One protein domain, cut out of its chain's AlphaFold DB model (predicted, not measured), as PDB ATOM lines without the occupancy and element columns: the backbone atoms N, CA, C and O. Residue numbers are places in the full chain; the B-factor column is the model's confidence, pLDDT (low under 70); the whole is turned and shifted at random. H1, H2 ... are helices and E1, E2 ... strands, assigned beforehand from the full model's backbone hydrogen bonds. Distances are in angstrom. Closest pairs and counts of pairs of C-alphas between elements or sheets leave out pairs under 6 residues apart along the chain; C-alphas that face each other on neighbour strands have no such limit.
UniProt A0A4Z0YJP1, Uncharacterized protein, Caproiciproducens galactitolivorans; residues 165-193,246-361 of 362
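This is residues 165 to 193 and 246 to 361 of the 362 residues of an uncharacterized protein of Caproiciproducens galactitolivorans (UniProt A0A4Z0YJP1). The main body is a strongly twisted wall of six antiparallel strands, with the helix H1 slanting over E3, E4 and E5 and the short helix H3 crossing E2 on the same face. H1 also meets, with its residues 175 to 182, a separate two-stranded hairpin of E7 and E8, and the small helix H2 and a long loop lie off the sheet. The printed part has 145 residues, with three named helices followed by eight named strands, H1 H2 H3 E1 E2 E3 E4 E5 E6 E7 E8; the large sheet runs E1, E6, E2, E3, E4, E5. The class is mixed, helices and strands, with 66 residues in named elements, under half of the printed residues. The whole is compact, with a radius of gyration of the C-alphas of 14.2 A, and its C-alphas span 38 by 36 by 29 A, a rounded outline.

In the large sheet, E1 is residues 280 to 282, E6 is residues 331 to 334, 10.5 A long, and E2 is residues 292 to 296, 13.4 A long. E3, residues 299 to 305, measures 18.9 A from C-alpha 299 at (88.589, 96.689, 98.159) to C-alpha 305. E4, residues 308 to 314, measures 17.7 A, and E5, residues 318 to 323, measures 15.8 A. H1, residues 174 to 186, measures 18.3 A and begins with C-alpha 174 at (77.659, 108.459, 88.061). H3 is residues 270 to 275, 8.7 A long, and H2 is residues 246 to 249. E7, residues 344 to 348, measures 12.3 A, and E8, residues 351 to 356, measures 16.2 A and ends with C-alpha 356 at (75.856, 107.139, 74.150).

E2, E3, E4 and E5 form a meander, each strand the antiparallel neighbour of the one before, and each successive pair is a hairpin. N 294 and O 301 are 2.9 A apart between E2 and E3, N 302 and O 310 are 2.9 A apart between E3 and E4, and N 322 and O 309 are 2.8 A apart between E4 and E5, within hydrogen-bond range. The pairing is staggered: E3 pairs with E2 over residues 299 to 302 and with E4 over residues 302 to 305. On the other side of E2 lies E6, with N 293 and O 333 at 2.8 A, and beyond it the edge strand E1, with N 281 and O 332 at 3.0 A. E5 is the other edge strand. H1 and H3 lie on the same face of this sheet, in two layers, helices on one face of a sheet. H1 has a height over the sheet of 8.7 A and lies over E3, E5 and, only just, E4, on which 3 of its C-alphas fall; it runs slantwise to the strands, at 52 degrees to E5 on the local plane. The closest C-alphas of H1 and E5 are those of Leu 185 and Val 319, 5.4 A apart. H3, at a height of 8.2 A, lies over E2 and runs across the strands, at 66 degrees to E2 on the local plane; the closest C-alphas of the two are those of Tyr 274 and His 295, 7.0 A apart. H1 and H3 are apart. The closest C-alphas of H1 and E7 are those of Asn 179 and Ile 348, 5.9 A apart. E7 and E8 form an antiparallel hairpin, with N 346 and O 353 at 2.8 A, while H1 and E8 are apart. H1, with residues 176 to 180 alone, only just touches H2, with 3 pairs of C-alphas within 8 A, the closest being Leu 177 and Tyr 247 at 6.1 A. H2 is not on the large sheet. In H1 and H3 every O i to N i+4 pair is within hydrogen-bond range; H2 is too short for such a pair.

The two C-alphas farthest apart are those of Thr 254 and Ser 284, at 38.9 A. Residues 194 to 245 are not printed, and C-alphas 193 and 246 are 13.6 A apart across the cut. The link from H2 to H3, residues 250 to 269, is long. The mean pLDDT of the printed part is 93.7, and residues 166 to 170 are under 70.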
ATOM      1  N   LEU A 165      79.761 118.826  90.614       88.56
ATOM      2  CA  LEU A 165      78.975 117.606  90.837       88.56
ATOM      3  C   LEU A 165      77.665 117.552  90.050       88.56
ATOM      4  O   LEU A 165      77.122 116.457  89.938       88.56
ATOM      5  N   LYS A 166      77.190 118.698  89.517       68.88
ATOM      6  CA  LYS A 166      75.852 118.873  88.925       68.88
ATOM      7  C   LYS A 166      75.454 117.678  88.065       68.88
ATOM      8  O   LYS A 166      75.824 117.562  86.894       68.88
ATOM      9  N   SER A 167      74.643 116.833  88.678       57.88
ATOM     10  CA  SER A 167      73.831 115.846  88.014       57.88
ATOM     11  C   SER A 167      72.737 116.569  87.238       57.88
ATOM     12  O   SER A 167      72.167 117.543  87.723       57.88
ATOM     13  N   GLY A 168      72.481 116.157  85.997       46.97
ATOM     14  CA  GLY A 168      71.597 116.882  85.075       46.97
ATOM     15  C   GLY A 168      70.155 117.102  85.565       46.97
ATOM     16  O   GLY A 168      69.443 117.887  84.949       46.97
ATOM     17  N   ASP A 169      69.740 116.449  86.653       52.31
ATOM     18  CA  ASP A 169      68.387 116.428  87.223       52.31
ATOM     19  C   ASP A 169      68.333 116.671  88.752       52.31
ATOM     20  O   ASP A 169      67.249 116.668  89.332       52.31
ATOM     21  N   GLY A 170      69.474 116.890  89.420       59.97
ATOM     22  CA  GLY A 170      69.553 117.068  90.878       59.97
ATOM     23  C   GLY A 170      69.606 115.775  91.707       59.97
ATOM     24  O   GLY A 170      69.784 115.852  92.922       59.97
ATOM     25  N   ALA A 171      69.518 114.589  91.093       78.31
ATOM     26  CA  ALA A 171      69.708 113.305  91.779       78.31
ATOM     27  C   ALA A 171      71.186 112.881  91.753       78.31
ATOM     28  O   ALA A 171      71.893 113.158  90.791       78.31
ATOM     29  N   LYS A 172      71.693 112.189  92.781       91.12
ATOM     30  CA  LYS A 172      73.077 111.671  92.766       91.12
ATOM     31  C   LYS A 172      73.286 110.764  91.554       91.12
ATOM     32  O   LYS A 172      72.490 109.853  91.348       91.12
ATOM     33  N   ASN A 173      74.349 110.976  90.778       94.25
ATOM     34  CA  ASN A 173      74.595 110.206  89.559       94.25
ATOM     35  C   ASN A 173      76.068 109.831  89.354       94.25
ATOM     36  O   ASN A 173      76.962 110.296  90.062       94.25
ATOM     37  N   ASN A 174      76.326 108.972  88.370       95.56
ATOM     38  CA  ASN A 174      77.659 108.459  88.061       95.56
ATOM     39  C   ASN A 174      78.664 109.545  87.623       95.56
ATOM     40  O   ASN A 174      79.846 109.426  87.930       95.56
ATOM     41  N   ILE A 175      78.217 110.627  86.975       95.00
ATOM     42  CA  ILE A 175      79.085 111.762  86.604       95.00
ATOM     43  C   ILE A 175      79.516 112.542  87.845       95.00
ATOM     44  O   ILE A 175      80.700 112.837  88.014       95.00
ATOM     45  N   GLY A 176      78.570 112.836  88.737       95.50
ATOM     46  CA  GLY A 176      78.851 113.477  90.014       95.50
ATOM     47  C   GLY A 176      79.782 112.625  90.874       95.50
ATOM     48  O   GLY A 176      80.737 113.160  91.427       95.50
ATOM     49  N   LEU A 177      79.598 111.300  90.909       97.38
ATOM     50  CA  LEU A 177      80.513 110.392  91.611       97.38
ATOM     51  C   LEU A 177      81.949 110.498  91.075       97.38
ATOM     52  O   LEU A 177      82.893 110.615  91.856       97.38
ATOM     53  N   VAL A 178      82.124 110.492  89.751       97.31
ATOM     54  CA  VAL A 178      83.455 110.634  89.145       97.31
ATOM     55  C   VAL A 178      84.064 112.002  89.461       97.31
ATOM     56  O   VAL A 178      85.240 112.082  89.816       97.31
ATOM     57  N   ASN A 179      83.279 113.080  89.402       95.81
ATOM     58  CA  ASN A 179      83.753 114.416  89.767       95.81
ATOM     59  C   ASN A 179      84.130 114.512  91.247       95.81
ATOM     60  O   ASN A 179      85.170 115.080  91.569       95.81
ATOM     61  N   PHE A 180      83.358 113.891  92.135       97.12
ATOM     62  CA  PHE A 180      83.687 113.797  93.553       97.12
ATOM     63  C   PHE A 180      85.025 113.081  93.774       97.12
ATOM     64  O   PHE A 180      85.871 113.575  94.521       97.12
ATOM     65  N   ALA A 181      85.263 111.969  93.071       98.00
ATOM     66  CA  ALA A 181      86.527 111.238  93.130       98.00
ATOM     67  C   ALA A 181      87.713 112.100  92.657       98.00
ATOM     68  O   ALA A 181      88.742 112.180  93.332       98.00
ATOM     69  N   TRP A 182      87.548 112.820  91.545       96.56
ATOM     70  CA  TRP A 182      88.536 113.788  91.058       96.56
ATOM     71  C   TRP A 182      88.796 114.923  92.044       96.56
ATOM     72  O   TRP A 182      89.941 115.358  92.200       96.56
ATOM     73  N   ASN A 183      87.758 115.411  92.720       95.62
ATOM     74  CA  ASN A 183      87.893 116.460  93.720       95.62
ATOM     75  C   ASN A 183      88.674 115.957  94.942       95.62
ATOM     76  O   ASN A 183      89.587 116.643  95.397       95.62
ATOM     77  N   ALA A 184      88.393 114.744  95.428       97.12
ATOM     78  CA  ALA A 184      89.162 114.112  96.503       97.12
ATOM     79  C   ALA A 184      90.643 113.927  96.115       97.12
ATOM     80  O   ALA A 184      91.546 114.289  96.874       97.12
ATOM     81  N   LEU A 185      90.911 113.462  94.890       96.25
ATOM     82  CA  LEU A 185      92.271 113.365  94.351       96.25
ATOM     83  C   LEU A 185      92.965 114.740  94.290       96.25
ATOM     84  O   LEU A 185      94.121 114.880  94.696       96.25
ATOM     85  N   SER A 186      92.254 115.774  93.834       93.00
ATOM     86  CA  SER A 186      92.767 117.150  93.721       93.00
ATOM     87  C   SER A 186      93.066 117.778  95.087       93.00
ATOM     88  O   SER A 186      94.023 118.538  95.229       93.00
ATOM     89  N   CYS A 187      92.298 117.413  96.116       94.44
ATOM     90  CA  CYS A 187      92.549 117.795  97.505       94.44
ATOM     91  C   CYS A 187      93.788 117.119  98.111       94.44
ATOM     92  O   CYS A 187      94.198 117.514  99.207       94.44
ATOM     93  N   LYS A 188      94.386 116.133  97.422       95.12
ATOM     94  CA  LYS A 188      95.402 115.222  97.974       95.12
ATOM     95  C   LYS A 188      94.880 114.531  99.232       95.12
ATOM     96  O   LYS A 188      95.528 114.534 100.277       95.12
ATOM     97  N   SER A 189      93.656 114.017  99.134       98.00
ATOM     98  CA  SER A 189      92.977 113.372 100.247       98.00
ATOM     99  C   SER A 189      93.763 112.197 100.811       98.00
ATOM    100  O   SER A 189      94.326 111.395 100.067       98.00
ATOM    101  N   GLY A 190      93.768 112.088 102.139       98.31
ATOM    102  CA  GLY A 190      94.407 110.982 102.841       98.31
ATOM    103  C   GLY A 190      93.571 109.708 102.828       98.31
ATOM    104  O   GLY A 190      92.380 109.725 102.513       98.31
ATOM    105  N   TYR A 191      94.199 108.609 103.237       98.50
ATOM    106  CA  TYR A 191      93.504 107.367 103.549       98.50
ATOM    107  C   TYR A 191      93.532 107.140 105.049       98.50
ATOM    108  O   TYR A 191      94.608 107.120 105.653       98.50
ATOM    109  N   ILE A 192      92.357 106.928 105.629       98.38
ATOM    110  CA  ILE A 192      92.197 106.520 107.022       98.38
ATOM    111  C   ILE A 192      91.098 105.465 107.056       98.38
ATOM    112  O   ILE A 192      90.018 105.670 106.502       98.38
ATOM    113  N   PHE A 193      91.377 104.336 107.703       97.06
ATOM    114  CA  PHE A 193      90.430 103.234 107.816       97.06
ATOM    115  C   PHE A 193      89.115 103.709 108.459       97.06
ATOM    116  O   PHE A 193      89.136 104.315 109.529       97.06
ATOM    117  N   ALA A 246      80.711 108.550 100.696       97.38
ATOM    118  CA  ALA A 246      80.745 109.980 100.960       97.38
ATOM    119  C   ALA A 246      80.036 110.800  99.879       97.38
ATOM    120  O   ALA A 246      79.320 111.729 100.233       97.38
ATOM    121  N   TYR A 247      80.141 110.439  98.595       96.81
ATOM    122  CA  TYR A 247      79.381 111.126  97.545       96.81
ATOM    123  C   TYR A 247      77.864 110.992  97.757       96.81
ATOM    124  O   TYR A 247      77.137 111.980  97.629       96.81
ATOM    125  N   SER A 248      77.390 109.797  98.131       94.62
ATOM    126  CA  SER A 248      75.969 109.567  98.438       94.62
ATOM    127  C   SER A 248      75.510 110.294  99.710       94.62
ATOM    128  O   SER A 248      74.357 110.699  99.810       94.62
ATOM    129  N   TRP A 249      76.417 110.497 100.669       95.25
ATOM    130  CA  TRP A 249      76.173 111.186 101.944       95.25
ATOM    131  C   TRP A 249      76.366 112.704 101.877       95.25
ATOM    132  O   TRP A 249      76.006 113.408 102.822       95.25
ATOM    133  N   LEU A 250      76.956 113.202 100.790       93.69
ATOM    134  CA  LEU A 250      77.260 114.609 100.595       93.69
ATOM    135  C   LEU A 250      75.986 115.402 100.305       93.69
ATOM    136  O   LEU A 250      75.310 115.171  99.299       93.69
ATOM    137  N   ASP A 251      75.738 116.416 101.119       90.62
ATOM    138  CA  ASP A 251      74.874 117.528 100.764       90.62
ATOM    139  C   ASP A 251      75.554 118.413  99.721       90.62
ATOM    140  O   ASP A 251      76.591 119.015  99.991       90.62
ATOM    141  N   GLU A 252      74.998 118.530  98.521       87.88
ATOM    142  CA  GLU A 252      75.609 119.389  97.499       87.88
ATOM    143  C   GLU A 252      75.377 120.882  97.770       87.88
ATOM    144  O   GLU A 252      76.130 121.722  97.268       87.88
ATOM    145  N   SER A 253      74.375 121.225  98.590       86.50
ATOM    146  CA  SER A 253      74.078 122.614  98.945       86.50
ATOM    147  C   SER A 253      75.047 123.147 100.000       86.50
ATOM    148  O   SER A 253      75.588 124.242  99.824       86.50
ATOM    149  N   THR A 254      75.331 122.356 101.040       88.44
ATOM    150  CA  THR A 254      76.218 122.757 102.148       88.44
ATOM    151  C   THR A 254      77.650 122.244 101.997       88.44
ATOM    152  O   THR A 254      78.573 122.840 102.544       88.44
ATOM    153  N   GLY A 255      77.866 121.163 101.241       89.56
ATOM    154  CA  GLY A 255      79.147 120.457 101.165       89.56
ATOM    155  C   GLY A 255      79.416 119.531 102.358       89.56
ATOM    156  O   GLY A 255      80.509 118.975 102.462       89.56
ATOM    157  N   GLU A 256      78.449 119.354 103.261       91.81
ATOM    158  CA  GLU A 256      78.585 118.480 104.427       91.81
ATOM    159  C   GLU A 256      78.351 117.013 104.066       91.81
ATOM    160  O   GLU A 256      77.414 116.673 103.346       91.81
ATOM    161  N   ILE A 257      79.169 116.118 104.618       94.94
ATOM    162  CA  ILE A 257      79.014 114.673 104.442       94.94
ATOM    163  C   ILE A 257      78.384 114.102 105.709       94.94
ATOM    164  O   ILE A 257      79.032 114.018 106.754       94.94
ATOM    165  N   VAL A 258      77.117 113.698 105.614       91.25
ATOM    166  CA  VAL A 258      76.347 113.200 106.761       91.25
ATOM    167  C   VAL A 258      76.054 111.717 106.578       91.25
ATOM    168  O   VAL A 258      75.290 111.313 105.702       91.25
ATOM    169  N   ARG A 259      76.671 110.887 107.423       89.31
ATOM    170  CA  ARG A 259      76.459 109.434 107.429       89.31
ATOM    171  C   ARG A 259      74.993 109.111 107.732       89.31
ATOM    172  O   ARG A 259      74.418 109.675 108.656       89.31
ATOM    173  N   GLY A 260      74.421 108.159 106.995       81.25
ATOM    174  CA  GLY A 260      73.060 107.666 107.244       81.25
ATOM    175  C   GLY A 260      71.939 108.551 106.691       81.25
ATOM    176  O   GLY A 260      70.821 108.485 107.196       81.25
ATOM    177  N   ARG A 261      72.211 109.373 105.667       85.81
ATOM    178  CA  ARG A 261      71.154 110.104 104.953       85.81
ATOM    179  C   ARG A 261      70.085 109.150 104.392       85.81
ATOM    180  O   ARG A 261      70.444 108.072 103.909       85.81
ATOM    181  N   PRO A 262      68.798 109.549 104.408       83.88
ATOM    182  CA  PRO A 262      67.744 108.823 103.707       83.88
ATOM    183  C   PRO A 262      68.112 108.609 102.238       83.88
ATOM    184  O   PRO A 262      68.733 109.472 101.622       83.88
ATOM    185  N   ASP A 263      67.764 107.440 101.704       85.25
ATOM    186  CA  ASP A 263      68.014 107.038 100.314       85.25
ATOM    187  C   ASP A 263      69.481 107.033  99.854       85.25
ATOM    188  O   ASP A 263      69.751 106.767  98.684       85.25
ATOM    189  N   ALA A 264      70.436 107.220 100.766       92.56
ATOM    190  CA  ALA A 264      71.857 107.080 100.487       92.56
ATOM    191  C   ALA A 264      72.349 105.639 100.704       92.56
ATOM    192  O   ALA A 264      71.627 104.756 101.176       92.56
ATOM    193  N   ILE A 265      73.611 105.387 100.351       95.75
ATOM    194  CA  ILE A 265      74.245 104.084 100.567       95.75
ATOM    195  C   ILE A 265      74.352 103.846 102.086       95.75
ATOM    196  O   ILE A 265      74.815 104.741 102.799       95.75
ATOM    197  N   PRO A 266      73.941 102.682 102.625       95.31
ATOM    198  CA  PRO A 266      74.127 102.392 104.045       95.31
ATOM    199  C   PRO A 266      75.617 102.317 104.388       95.31
ATOM    200  O   PRO A 266      76.460 102.064 103.524       95.31
ATOM    201  N   ASP A 267      75.972 102.505 105.660       95.06
ATOM    202  CA  ASP A 267      77.354 102.237 106.045       95.06
ATOM    203  C   ASP A 267      77.640 100.738 105.977       95.06
ATOM    204  O   ASP A 267      77.014  99.941 106.671       95.06
ATOM    205  N   CYS A 268      78.564 100.372 105.100       95.56
ATOM    206  CA  CYS A 268      78.833  98.997 104.714       95.56
ATOM    207  C   CYS A 268      80.308  98.825 104.322       95.56
ATOM    208  O   CYS A 268      81.023  99.815 104.095       95.56
ATOM    209  N   THR A 269      80.781  97.577 104.281       96.81
ATOM    210  CA  THR A 269      82.136  97.255 103.814       96.81
ATOM    211  C   THR A 269      82.237  97.328 102.286       96.81
ATOM    212  O   THR A 269      81.232  97.453 101.589       96.81
ATOM    213  N   ALA A 270      83.453  97.230 101.742       97.38
ATOM    214  CA  ALA A 270      83.685  97.131 100.298       97.38
ATOM    215  C   ALA A 270      82.925  95.950  99.658       97.38
ATOM    216  O   ALA A 270      82.288  96.110  98.618       97.38
ATOM    217  N   ASN A 271      82.936  94.787 100.315       98.38
ATOM    218  CA  ASN A 271      82.246  93.592  99.832       98.38
ATOM    219  C   ASN A 271      80.728  93.732  99.926       98.38
ATOM    220  O   ASN A 271      80.023  93.363  98.991       98.38
ATOM    221  N   ASP A 272      80.224  94.310 101.016       98.06
ATOM    222  CA  ASP A 272      78.791  94.572 101.167       98.06
ATOM    223  C   ASP A 272      78.301  95.584 100.125       98.06
ATOM    224  O   ASP A 272      77.230  95.411  99.549       98.06
ATOM    225  N   LEU A 273      79.098  96.618  99.829       98.00
ATOM    226  CA  LEU A 273      78.786  97.595  98.788       98.00
ATOM    227  C   LEU A 273      78.635  96.923  97.415       98.00
ATOM    228  O   LEU A 273      77.673  97.202  96.699       98.00
ATOM    229  N   TYR A 274      79.551  96.015  97.071       98.50
ATOM    230  CA  TYR A 274      79.449  95.193  95.864       98.50
ATOM    231  C   TYR A 274      78.239  94.241  95.909       98.50
ATOM    232  O   TYR A 274      77.522  94.076  94.917       98.50
ATOM    233  N   ALA A 275      77.963  93.627  97.062       98.19
ATOM    234  CA  ALA A 275      76.827  92.728  97.240       98.19
ATOM    235  C   ALA A 275      75.481  93.443  97.029       98.19
ATOM    236  O   ALA A 275      74.600  92.880  96.378       98.19
ATOM    237  N   LEU A 276      75.360  94.692  97.494       97.38
ATOM    238  CA  LEU A 276      74.181  95.554  97.336       97.38
ATOM    239  C   LEU A 276      73.894  95.955  95.879       97.38
ATOM    240  O   LEU A 276      72.781  96.392  95.575       97.38
ATOM    241  N   ALA A 277      74.870  95.850  94.976       97.88
ATOM    242  CA  ALA A 277      74.694  96.239  93.586       97.88
ATOM    243  C   ALA A 277      73.803  95.249  92.819       97.88
ATOM    244  O   ALA A 277      74.048  94.041  92.807       97.88
ATOM    245  N   GLN A 278      72.795  95.786  92.123       97.44
ATOM    246  CA  GLN A 278      71.876  95.006  91.283       97.44
ATOM    247  C   GLN A 278      72.459  94.671  89.906       97.44
ATOM    248  O   GLN A 278      72.115  93.650  89.322       97.44
ATOM    249  N   VAL A 279      73.338  95.531  89.383       98.12
ATOM    250  CA  VAL A 279      74.014  95.339  88.094       98.12
ATOM    251  C   VAL A 279      75.504  95.222  88.360       98.12
ATOM    252  O   VAL A 279      76.110  96.159  88.880       98.12
ATOM    253  N   LYS A 280      76.083  94.077  88.010       98.19
ATOM    254  CA  LYS A 280      77.497  93.743  88.201       98.19
ATOM    255  C   LYS A 280      77.921  92.644  87.232       98.19
ATOM    256  O   LYS A 280      77.061  91.935  86.716       98.19
ATOM    257  N   GLY A 281      79.220  92.519  86.991       98.31
ATOM    258  CA  GLY A 281      79.775  91.538  86.058       98.31
ATOM    259  C   GLY A 281      81.279  91.357  86.230       98.31
ATOM    260  O   GLY A 281      81.888  91.957  87.121       98.31
ATOM    261  N   ASN A 282      81.878  90.515  85.389       98.38
ATOM    262  CA  ASN A 282      83.323  90.293  85.385       98.38
ATOM    263  C   ASN A 282      84.053  91.527  84.857       98.38
ATOM    264  O   ASN A 282      83.593  92.164  83.911       98.38
ATOM    265  N   ILE A 283      85.219  91.845  85.424       98.25
ATOM    266  CA  ILE A 283      86.000  93.017  85.003       98.25
ATOM    267  C   ILE A 283      86.354  92.989  83.508       98.25
ATOM    268  O   ILE A 283      86.418  94.035  82.873       98.25
ATOM    269  N   SER A 284      86.538  91.795  82.931       97.25
ATOM    270  CA  SER A 284      86.868  91.590  81.515       97.25
ATOM    271  C   SER A 284      85.750  92.003  80.559       97.25
ATOM    272  O   SER A 284      85.996  92.174  79.370       97.25
ATOM    273  N   GLU A 285      84.527  92.141  81.067       96.94
ATOM    274  CA  GLU A 285      83.322  92.498  80.313       96.94
ATOM    275  C   GLU A 285      82.840  93.914  80.663       96.94
ATOM    276  O   GLU A 285      81.742  94.317  80.274       96.94
ATOM    277  N   MET A 286      83.628  94.669  81.439       97.50
ATOM    278  CA  MET A 286      83.228  95.981  81.930       97.50
ATOM    279  C   MET A 286      83.000  96.953  80.759       97.50
ATOM    280  O   MET A 286      83.904  97.150  79.945       97.50
ATOM    281  N   PRO A 287      81.820  97.595  80.663       96.69
ATOM    282  CA  PRO A 287      81.584  98.598  79.636       96.69
ATOM    283  C   PRO A 287      82.343  99.890  79.954       96.69
ATOM    284  O   PRO A 287      82.614 100.193  81.118       96.69
ATOM    285  N   GLU A 288      82.583 100.707  78.927       97.25
ATOM    286  CA  GLU A 288      83.210 102.033  79.031       97.25
ATOM    287  C   GLU A 288      82.257 103.080  79.649       97.25
ATOM    288  O   GLU A 288      81.984 104.140  79.088       97.25
ATOM    289  N   THR A 289      81.677 102.758  80.803       97.56
ATOM    290  CA  THR A 289      80.715 103.585  81.533       97.56
ATOM    291  C   THR A 289      81.409 104.228  82.733       97.56
ATOM    292  O   THR A 289      81.761 103.522  83.678       97.56
ATOM    293  N   PRO A 290      81.579 105.558  82.772       97.06
ATOM    294  CA  PRO A 290      82.218 106.219  83.902       97.06
ATOM    295  C   PRO A 290      81.346 106.102  85.158       97.06
ATOM    296  O   PRO A 290      80.114 106.093  85.093       97.06
ATOM    297  N   GLY A 291      81.990 106.029  86.318       98.00
ATOM    298  CA  GLY A 291      81.351 105.927  87.626       98.00
ATOM    299  C   GLY A 291      80.870 104.524  87.984       98.00
ATOM    300  O   GLY A 291      80.119 104.379  88.947       98.00
ATOM    301  N   LEU A 292      81.267 103.485  87.246       98.81
ATOM    302  CA  LEU A 292      81.178 102.116  87.758       98.81
ATOM    303  C   LEU A 292      82.104 101.955  88.966       98.81
ATOM    304  O   LEU A 292      83.202 102.510  89.003       98.81
ATOM    305  N   GLY A 293      81.665 101.177  89.945       98.75
ATOM    306  CA  GLY A 293      82.562 100.647  90.954       98.75
ATOM    307  C   GLY A 293      83.358  99.482  90.371       98.75
ATOM    308  O   GLY A 293      82.803  98.654  89.650       98.75
ATOM    309  N   VAL A 294      84.642  99.403  90.695       98.81
ATOM    310  CA  VAL A 294      85.470  98.210  90.473       98.81
ATOM    311  C   VAL A 294      85.744  97.552  91.815       98.81
ATOM    312  O   VAL A 294      85.866  98.247  92.824       98.81
ATOM    313  N   HIS A 295      85.776  96.225  91.850       98.75
ATOM    314  CA  HIS A 295      85.824  95.440  93.080       98.75
ATOM    315  C   HIS A 295      86.801  94.270  92.959       98.75
ATOM    316  O   HIS A 295      86.958  93.665  91.898       98.75
ATOM    317  N   LYS A 296      87.469  94.001  94.075       98.19
ATOM    318  CA  LYS A 296      88.148  92.752  94.426       98.19
ATOM    319  C   LYS A 296      87.921  92.534  95.917       98.19
ATOM    320  O   LYS A 296      87.576  93.493  96.614       98.19
ATOM    321  N   ASP A 297      88.122  91.324  96.420       97.69
ATOM    322  CA  ASP A 297      87.847  91.049  97.832       97.69
ATOM    323  C   ASP A 297      88.495  92.085  98.779       97.69
ATOM    324  O   ASP A 297      89.694  92.374  98.724       97.69
ATOM    325  N   GLY A 298      87.660  92.709  99.611       96.62
ATOM    326  CA  GLY A 298      88.057  93.720 100.587       96.62
ATOM    327  C   GLY A 298      88.329  95.129 100.046       96.62
ATOM    328  O   GLY A 298      88.621  96.011 100.857       96.62
ATOM    329  N   HIS A 299      88.214  95.392  98.737       98.25
ATOM    330  CA  HIS A 299      88.589  96.689  98.159       98.25
ATOM    331  C   HIS A 299      87.712  97.140  96.985       98.25
ATOM    332  O   HIS A 299      87.240  96.334  96.186       98.25
ATOM    333  N   VAL A 300      87.524  98.455  96.858       98.81
ATOM    334  CA  VAL A 300      86.751  99.073  95.770       98.81
ATOM    335  C   VAL A 300      87.412 100.343  95.238       98.81
ATOM    336  O   VAL A 300      88.117 101.043  95.965       98.81
ATOM    337  N   GLY A 301      87.145 100.659  93.974       98.75
ATOM    338  CA  GLY A 301      87.543 101.903  93.313       98.75
ATOM    339  C   GLY A 301      86.435 102.438  92.408       98.75
ATOM    340  O   GLY A 301      85.422 101.773  92.197       98.75
ATOM    341  N   ILE A 302      86.622 103.641  91.871       98.88
ATOM    342  CA  ILE A 302      85.680 104.305  90.962       98.88
ATOM    343  C   ILE A 302      86.316 104.361  89.577       98.88
ATOM    344  O   ILE A 302      87.334 105.028  89.396       98.88
ATOM    345  N   TYR A 303      85.719 103.685  88.598       98.75
ATOM    346  CA  TYR A 303      86.135 103.781  87.204       98.75
ATOM    347  C   TYR A 303      85.819 105.173  86.654       98.75
ATOM    348  O   TYR A 303      84.691 105.650  86.782       98.75
ATOM    349  N   ILE A 304      86.800 105.833  86.041       97.25
ATOM    350  CA  ILE A 304      86.654 107.212  85.551       97.25
ATOM    351  C   ILE A 304      86.708 107.328  84.017       97.25
ATOM    352  O   ILE A 304      86.631 108.443  83.499       97.25
ATOM    353  N   GLY A 305      86.780 106.195  83.309       95.38
ATOM    354  CA  GLY A 305      86.970 106.117  81.857       95.38
ATOM    355  C   GLY A 305      88.444 106.004  81.453       95.38
ATOM    356  O   GLY A 305      89.337 106.334  82.231       95.38
ATOM    357  N   GLY A 306      88.703 105.547  80.227       94.75
ATOM    358  CA  GLY A 306      90.038 105.464  79.630       94.75
ATOM    359  C   GLY A 306      90.995 104.512  80.351       94.75
ATOM    360  O   GLY A 306      92.179 104.833  80.488       94.75
ATOM    361  N   ASP A 307      90.490 103.379  80.847       96.50
ATOM    362  CA  ASP A 307      91.238 102.417  81.666       96.50
ATOM    363  C   ASP A 307      91.846 103.037  82.942       96.50
ATOM    364  O   ASP A 307      92.888 102.585  83.430       96.50
ATOM    365  N   GLU A 308      91.231 104.088  83.492       97.75
ATOM    366  CA  GLU A 308      91.667 104.740  84.731       97.75
ATOM    367  C   GLU A 308      90.648 104.547  85.868       97.75
ATOM    368  O   GLU A 308      89.429 104.543  85.675       97.75
ATOM    369  N   VAL A 309      91.164 104.410  87.090       98.69
ATOM    370  CA  VAL A 309      90.395 104.247  88.332       98.69
ATOM    371  C   VAL A 309      90.891 105.264  89.356       98.69
ATOM    372  O   VAL A 309      92.093 105.498  89.462       98.69
ATOM    373  N   ILE A 310      89.983 105.859  90.132       98.75
ATOM    374  CA  ILE A 310      90.335 106.591  91.355       98.75
ATOM    375  C   ILE A 310      89.941 105.751  92.567       98.75
ATOM    376  O   ILE A 310      88.804 105.294  92.682       98.75
ATOM    377  N   GLU A 311      90.881 105.557  93.482       98.62
ATOM    378  CA  GLU A 311      90.713 104.720  94.669       98.62
ATOM    379  C   GLU A 311      91.416 105.338  95.881       98.62
ATOM    380  O   GLU A 311      92.422 106.034  95.747       98.62
ATOM    381  N   ALA A 312      90.894 105.077  97.079       98.50
ATOM    382  CA  ALA A 312      91.607 105.356  98.322       98.50
ATOM    383  C   ALA A 312      92.417 104.104  98.687       98.50
ATOM    384  O   ALA A 312      91.858 103.130  99.186       98.50
ATOM    385  N   GLU A 313      93.713 104.106  98.374       96.25
ATOM    386  CA  GLU A 313      94.530 102.883  98.307       96.25
ATOM    387  C   GLU A 313      95.072 102.429  99.668       96.25
ATOM    388  O   GLU A 313      95.143 101.235  99.947       96.25
ATOM    389  N   GLY A 314      95.471 103.364 100.528       95.81
ATOM    390  CA  GLY A 314      96.061 103.040 101.825       95.81
ATOM    391  C   GLY A 314      96.778 104.227 102.450       95.81
ATOM    392  O   GLY A 314      97.066 105.215 101.774       95.81
ATOM    393  N   SER A 315      97.093 104.147 103.744       95.00
ATOM    394  CA  SER A 315      97.632 105.269 104.539       95.00
ATOM    395  C   SER A 315      99.001 105.783 104.078       95.00
ATOM    396  O   SER A 315      99.400 106.882 104.449       95.00
ATOM    397  N   ALA A 316      99.722 105.034 103.243       95.38
ATOM    398  CA  ALA A 316     100.942 105.516 102.602       95.38
ATOM    399  C   ALA A 316     100.665 106.405 101.373       95.38
ATOM    400  O   ALA A 316     101.495 107.252 101.044       95.38
ATOM    401  N   TYR A 317      99.520 106.236 100.710       96.88
ATOM    402  CA  TYR A 317      99.252 106.791  99.379       96.88
ATOM    403  C   TYR A 317      98.102 107.803  99.363       96.88
ATOM    404  O   TYR A 317      98.199 108.824  98.689       96.88
ATOM    405  N   GLY A 318      97.050 107.564 100.150       98.19
ATOM    406  CA  GLY A 318      95.833 108.370 100.130       98.19
ATOM    407  C   GLY A 318      94.909 108.014  98.966       98.19
ATOM    408  O   GLY A 318      94.814 106.849  98.573       98.19
ATOM    409  N   VAL A 319      94.207 109.018  98.441       98.56
ATOM    410  CA  VAL A 319      93.422 108.905  97.205       98.56
ATOM    411  C   VAL A 319      94.349 109.058  96.003       98.56
ATOM    412  O   VAL A 319      95.056 110.059  95.878       98.56
ATOM    413  N   VAL A 320      94.323 108.077  95.107       98.00
ATOM    414  CA  VAL A 320      95.219 107.967  93.951       98.00
ATOM    415  C   VAL A 320      94.446 107.682  92.668       98.00
ATOM    416  O   VAL A 320      93.310 107.210  92.705       98.00
ATOM    417  N   LYS A 321      95.088 107.956  91.529       97.69
ATOM    418  CA  LYS A 321      94.643 107.517  90.203       97.69
ATOM    419  C   LYS A 321      95.517 106.353  89.744       97.69
ATOM    420  O   LYS A 321      96.740 106.478  89.730       97.69
ATOM    421  N   THR A 322      94.898 105.247  89.360       97.94
ATOM    422  CA  THR A 322      95.567 104.016  88.932       97.94
ATOM    423  C   THR A 322      95.042 103.560  87.575       97.94
ATOM    424  O   THR A 322      94.031 104.054  87.074       97.94
ATOM    425  N   ARG A 323      95.760 102.625  86.943       98.00
ATOM    426  CA  ARG A 323      95.247 101.906  85.774       98.00
ATOM    427  C   ARG A 323      94.235 100.860  86.218       98.00
ATOM    428  O   ARG A 323      94.420 100.240  87.256       98.00
ATOM    429  N   LEU A 324      93.210 100.626  85.411       98.00
ATOM    430  CA  LEU A 324      92.277  99.521  85.595       98.00
ATOM    431  C   LEU A 324      93.024  98.179  85.531       98.00
ATOM    432  O   LEU A 324      92.973  97.360  86.450       98.00
ATOM    433  N   TRP A 325      93.782  97.978  84.456       97.31
ATOM    434  CA  TRP A 325      94.505  96.737  84.209       97.31
ATOM    435  C   TRP A 325      95.770  96.628  85.067       97.31
ATOM    436  O   TRP A 325      96.492  97.603  85.274       97.31
ATOM    437  N   GLY A 326      96.034  95.422  85.576       94.62
ATOM    438  CA  GLY A 326      97.184  95.133  86.443       94.62
ATOM    439  C   GLY A 326      96.962  95.403  87.938       94.62
ATOM    440  O   GLY A 326      97.851  95.118  88.736       94.62
ATOM    441  N   ARG A 327      95.785  95.900  88.348       93.94
ATOM    442  CA  ARG A 327      95.427  96.130  89.769       93.94
ATOM    443  C   ARG A 327      94.742  94.948  90.464       93.94
ATOM    444  O   ARG A 327      94.508  95.002  91.676       93.94
ATOM    445  N   GLY A 328      94.436  93.891  89.710       97.06
ATOM    446  CA  GLY A 328      93.754  92.696  90.211       97.06
ATOM    447  C   GLY A 328      92.280  92.926  90.546       97.06
ATOM    448  O   GLY A 328      91.769  92.279  91.448       97.06
ATOM    449  N   TRP A 329      91.620  93.885  89.890       98.50
ATOM    450  CA  TRP A 329      90.162  93.995  89.942       98.50
ATOM    451  C   TRP A 329      89.540  92.744  89.319       98.50
ATOM    452  O   TRP A 329      90.038  92.264  88.305       98.50
ATOM    453  N   GLU A 330      88.473  92.227  89.917       98.44
ATOM    454  CA  GLU A 330      87.817  90.980  89.500       98.44
ATOM    455  C   GLU A 330      86.432  91.262  88.916       98.44
ATOM    456  O   GLU A 330      86.008  90.634  87.942       98.44
ATOM    457  N   HIS A 331      85.752  92.274  89.457       98.75
ATOM    458  CA  HIS A 331      84.381  92.605  89.099       98.75
ATOM    459  C   HIS A 331      84.174  94.105  88.903       98.75
ATOM    460  O   HIS A 331      84.847  94.934  89.516       98.75
ATOM    461  N   TYR A 332      83.177  94.450  88.092       98.81
ATOM    462  CA  TYR A 332      82.592  95.788  88.064       98.81
ATOM    463  C   TYR A 332      81.167  95.754  88.612       98.81
ATOM    464  O   TYR A 332      80.501  94.715  88.597       98.81
ATOM    465  N   PHE A 333      80.670  96.900  89.068       98.81
ATOM    466  CA  PHE A 333      79.298  97.053  89.527       98.81
ATOM    467  C   PHE A 333      78.774  98.476  89.329       98.81
ATOM    468  O   PHE A 333      79.526  99.451  89.345       98.81
ATOM    469  N   ARG A 334      77.456  98.616  89.166       98.56
ATOM    470  CA  ARG A 334      76.790  99.912  89.303       98.56
ATOM    471  C   ARG A 334      76.641 100.226  90.785       98.56
ATOM    472  O   ARG A 334      76.009  99.468  91.518       98.56
ATOM    473  N   VAL A 335      77.219 101.343  91.209       98.19
ATOM    474  CA  VAL A 335      77.123 101.832  92.583       98.19
ATOM    475  C   VAL A 335      75.640 102.011  92.934       98.19
ATOM    476  O   VAL A 335      74.900 102.636  92.169       98.19
ATOM    477  N   PRO A 336      75.162 101.438  94.052       96.19
ATOM    478  CA  PRO A 336      73.763 101.556  94.439       96.19
ATOM    479  C   PRO A 336      73.420 102.996  94.836       96.19
ATOM    480  O   PRO A 336      74.288 103.772  95.228       96.19
ATOM    481  N   LYS A 337      72.125 103.337  94.788       93.62
ATOM    482  CA  LYS A 337      71.584 104.635  95.246       93.62
ATOM    483  C   LYS A 337      72.085 105.867  94.477       93.62
ATOM    484  O   LYS A 337      71.900 106.991  94.933       93.62
ATOM    485  N   ILE A 338      72.657 105.667  93.291       93.88
ATOM    486  CA  ILE A 338      72.914 106.731  92.319       93.88
ATOM    487  C   ILE A 338      72.306 106.358  90.966       93.88
ATOM    488  O   ILE A 338      72.110 105.181  90.658       93.88
ATOM    489  N   THR A 339      72.008 107.359  90.148       94.00
ATOM    490  CA  THR A 339      71.523 107.170  88.782       94.00
ATOM    491  C   THR A 339      72.688 107.043  87.797       94.00
ATOM    492  O   THR A 339      73.792 107.541  88.027       94.00
ATOM    493  N   TYR A 340      72.448 106.354  86.681       94.50
ATOM    494  CA  TYR A 340      73.405 106.236  85.581       94.50
ATOM    495  C   TYR A 340      72.830 106.909  84.343       94.50
ATOM    496  O   TYR A 340      71.862 106.418  83.753       94.50
ATOM    497  N   VAL A 341      73.424 108.038  83.960       93.31
ATOM    498  CA  VAL A 341      73.000 108.783  82.771       93.31
ATOM    499  C   VAL A 341      73.334 108.007  81.495       93.31
ATOM    500  O   VAL A 341      74.356 107.329  81.425       93.31
ATOM    501  N   GLN A 342      72.456 108.095  80.492       92.75
ATOM    502  CA  GLN A 342      72.575 107.303  79.261       92.75
ATOM    503  C   GLN A 342      73.151 108.105  78.089       92.75
ATOM    504  O   GLN A 342      74.094 107.661  77.450       92.75
ATOM    505  N   ASN A 343      72.609 109.292  77.805       92.62
ATOM    506  CA  ASN A 343      72.988 110.076  76.629       92.62
ATOM    507  C   ASN A 343      73.225 111.537  77.003       92.62
ATOM    508  O   ASN A 343      72.480 112.089  77.811       92.62
ATOM    509  N   GLY A 344      74.211 112.169  76.371       91.38
ATOM    510  CA  GLY A 344      74.463 113.604  76.511       91.38
ATOM    511  C   GLY A 344      75.938 113.950  76.655       91.38
ATOM    512  O   GLY A 344      76.794 113.073  76.753       91.38
ATOM    513  N   THR A 345      76.234 115.248  76.679       92.19
ATOM    514  CA  THR A 345      77.587 115.755  76.924       92.19
ATOM    515  C   THR A 345      77.711 116.252  78.357       92.19
ATOM    516  O   THR A 345      76.979 117.144  78.784       92.19
ATOM    517  N   TYR A 346      78.679 115.702  79.082       90.81
ATOM    518  CA  TYR A 346      78.926 115.977  80.492       90.81
ATOM    519  C   TYR A 346      80.343 116.499  80.701       90.81
ATOM    520  O   TYR A 346      81.260 116.182  79.944       90.81
ATOM    521  N   LEU A 347      80.530 117.301  81.747       88.75
ATOM    522  CA  LEU A 347      81.853 117.728  82.186       88.75
ATOM    523  C   LEU A 347      82.341 116.771  83.280       88.75
ATOM    524  O   LEU A 347      81.827 116.810  84.398       88.75
ATOM    525  N   ILE A 348      83.334 115.940  82.963       88.81
ATOM    526  CA  ILE A 348      84.080 115.159  83.953       88.81
ATOM    527  C   ILE A 348      85.413 115.851  84.218       88.81
ATOM    528  O   ILE A 348      86.227 116.022  83.311       88.81
ATOM    529  N   HIS A 349      85.643 116.246  85.467       85.56
ATOM    530  CA  HIS A 349      86.754 117.072  85.909       85.56
ATOM    531  C   HIS A 349      86.855 118.343  85.049       85.56
ATOM    532  O   HIS A 349      86.101 119.293  85.265       85.56
ATOM    533  N   ASN A 350      87.735 118.335  84.045       83.12
ATOM    534  CA  ASN A 350      87.946 119.427  83.093       83.12
ATOM    535  C   ASN A 350      87.808 118.985  81.626       83.12
ATOM    536  O   ASN A 350      88.200 119.718  80.719       83.12
ATOM    537  N   ARG A 351      87.253 117.794  81.382       87.31
ATOM    538  CA  ARG A 351      87.057 117.203  80.054       87.31
ATOM    539  C   ARG A 351      85.569 117.089  79.747       87.31
ATOM    540  O   ARG A 351      84.790 116.607  80.567       87.31
ATOM    541  N   LYS A 352      85.174 117.530  78.552       90.31
ATOM    542  CA  LYS A 352      83.843 117.234  78.018       90.31
ATOM    543  C   LYS A 352      83.859 115.809  77.484       90.31
ATOM    544  O   LYS A 352      84.688 115.496  76.637       90.31
ATOM    545  N   ILE A 353      82.954 114.981  77.983       90.62
ATOM    546  CA  ILE A 353      82.738 113.621  77.503       90.62
ATOM    547  C   ILE A 353      81.325 113.510  76.943       90.62
ATOM    548  O   ILE A 353      80.399 114.122  77.477       90.62
ATOM    549  N   THR A 354      81.152 112.741  75.877       93.69
ATOM    550  CA  THR A 354      79.828 112.437  75.331       93.69
ATOM    551  C   THR A 354      79.508 110.988  75.630       93.69
ATOM    552  O   THR A 354      80.313 110.103  75.345       93.69
ATOM    553  N   LEU A 355      78.342 110.765  76.227       94.12
ATOM    554  CA  LEU A 355      77.812 109.437  76.471       94.12
ATOM    555  C   LEU A 355      76.784 109.066  75.406       94.12
ATOM    556  O   LEU A 355      75.933 109.888  75.050       94.12
ATOM    557  N   TYR A 356      76.866 107.820  74.950       94.56
ATOM    558  CA  TYR A 356      75.856 107.139  74.150       94.56
ATOM    559  C   TYR A 356      75.583 105.773  74.783       94.56
ATOM    560  O   TYR A 356      76.523 105.017  75.024       94.56
ATOM    561  N   ASP A 357      74.321 105.468  75.097       94.25
ATOM    562  CA  ASP A 357      73.941 104.219  75.792       94.25
ATOM    563  C   ASP A 357      74.757 103.979  77.089       94.25
ATOM    564  O   ASP A 357      75.241 102.888  77.396       94.25
ATOM    565  N   GLY A 358      75.009 105.063  77.827       92.44
ATOM    566  CA  GLY A 358      75.754 105.075  79.084       92.44
ATOM    567  C   GLY A 358      77.264 104.874  78.938       92.44
ATOM    568  O   GLY A 358      77.950 104.772  79.955       92.44
ATOM    569  N   LYS A 359      77.800 104.810  77.717       95.25
ATOM    570  CA  LYS A 359      79.222 104.567  77.433       95.25
ATOM    571  C   LYS A 359      79.872 105.811  76.846       95.25
ATOM    572  O   LYS A 359      79.212 106.550  76.118       95.25
ATOM    573  N   ILE A 360      81.149 106.049  77.142       91.69
ATOM    574  CA  ILE A 360      81.920 107.114  76.490       91.69
ATOM    575  C   ILE A 360      81.997 106.786  74.998       91.69
ATOM    576  O   ILE A 360      82.439 105.702  74.619       91.69
ATOM    577  N   ALA A 361      81.523 107.708  74.162       79.94
ATOM    578  CA  ALA A 361      81.677 107.604  72.719       79.94
ATOM    579  C   ALA A 361      83.168 107.746  72.370       79.94
ATOM    580  O   ALA A 361      83.804 108.712  72.804       79.94
TER     581      ALA A 361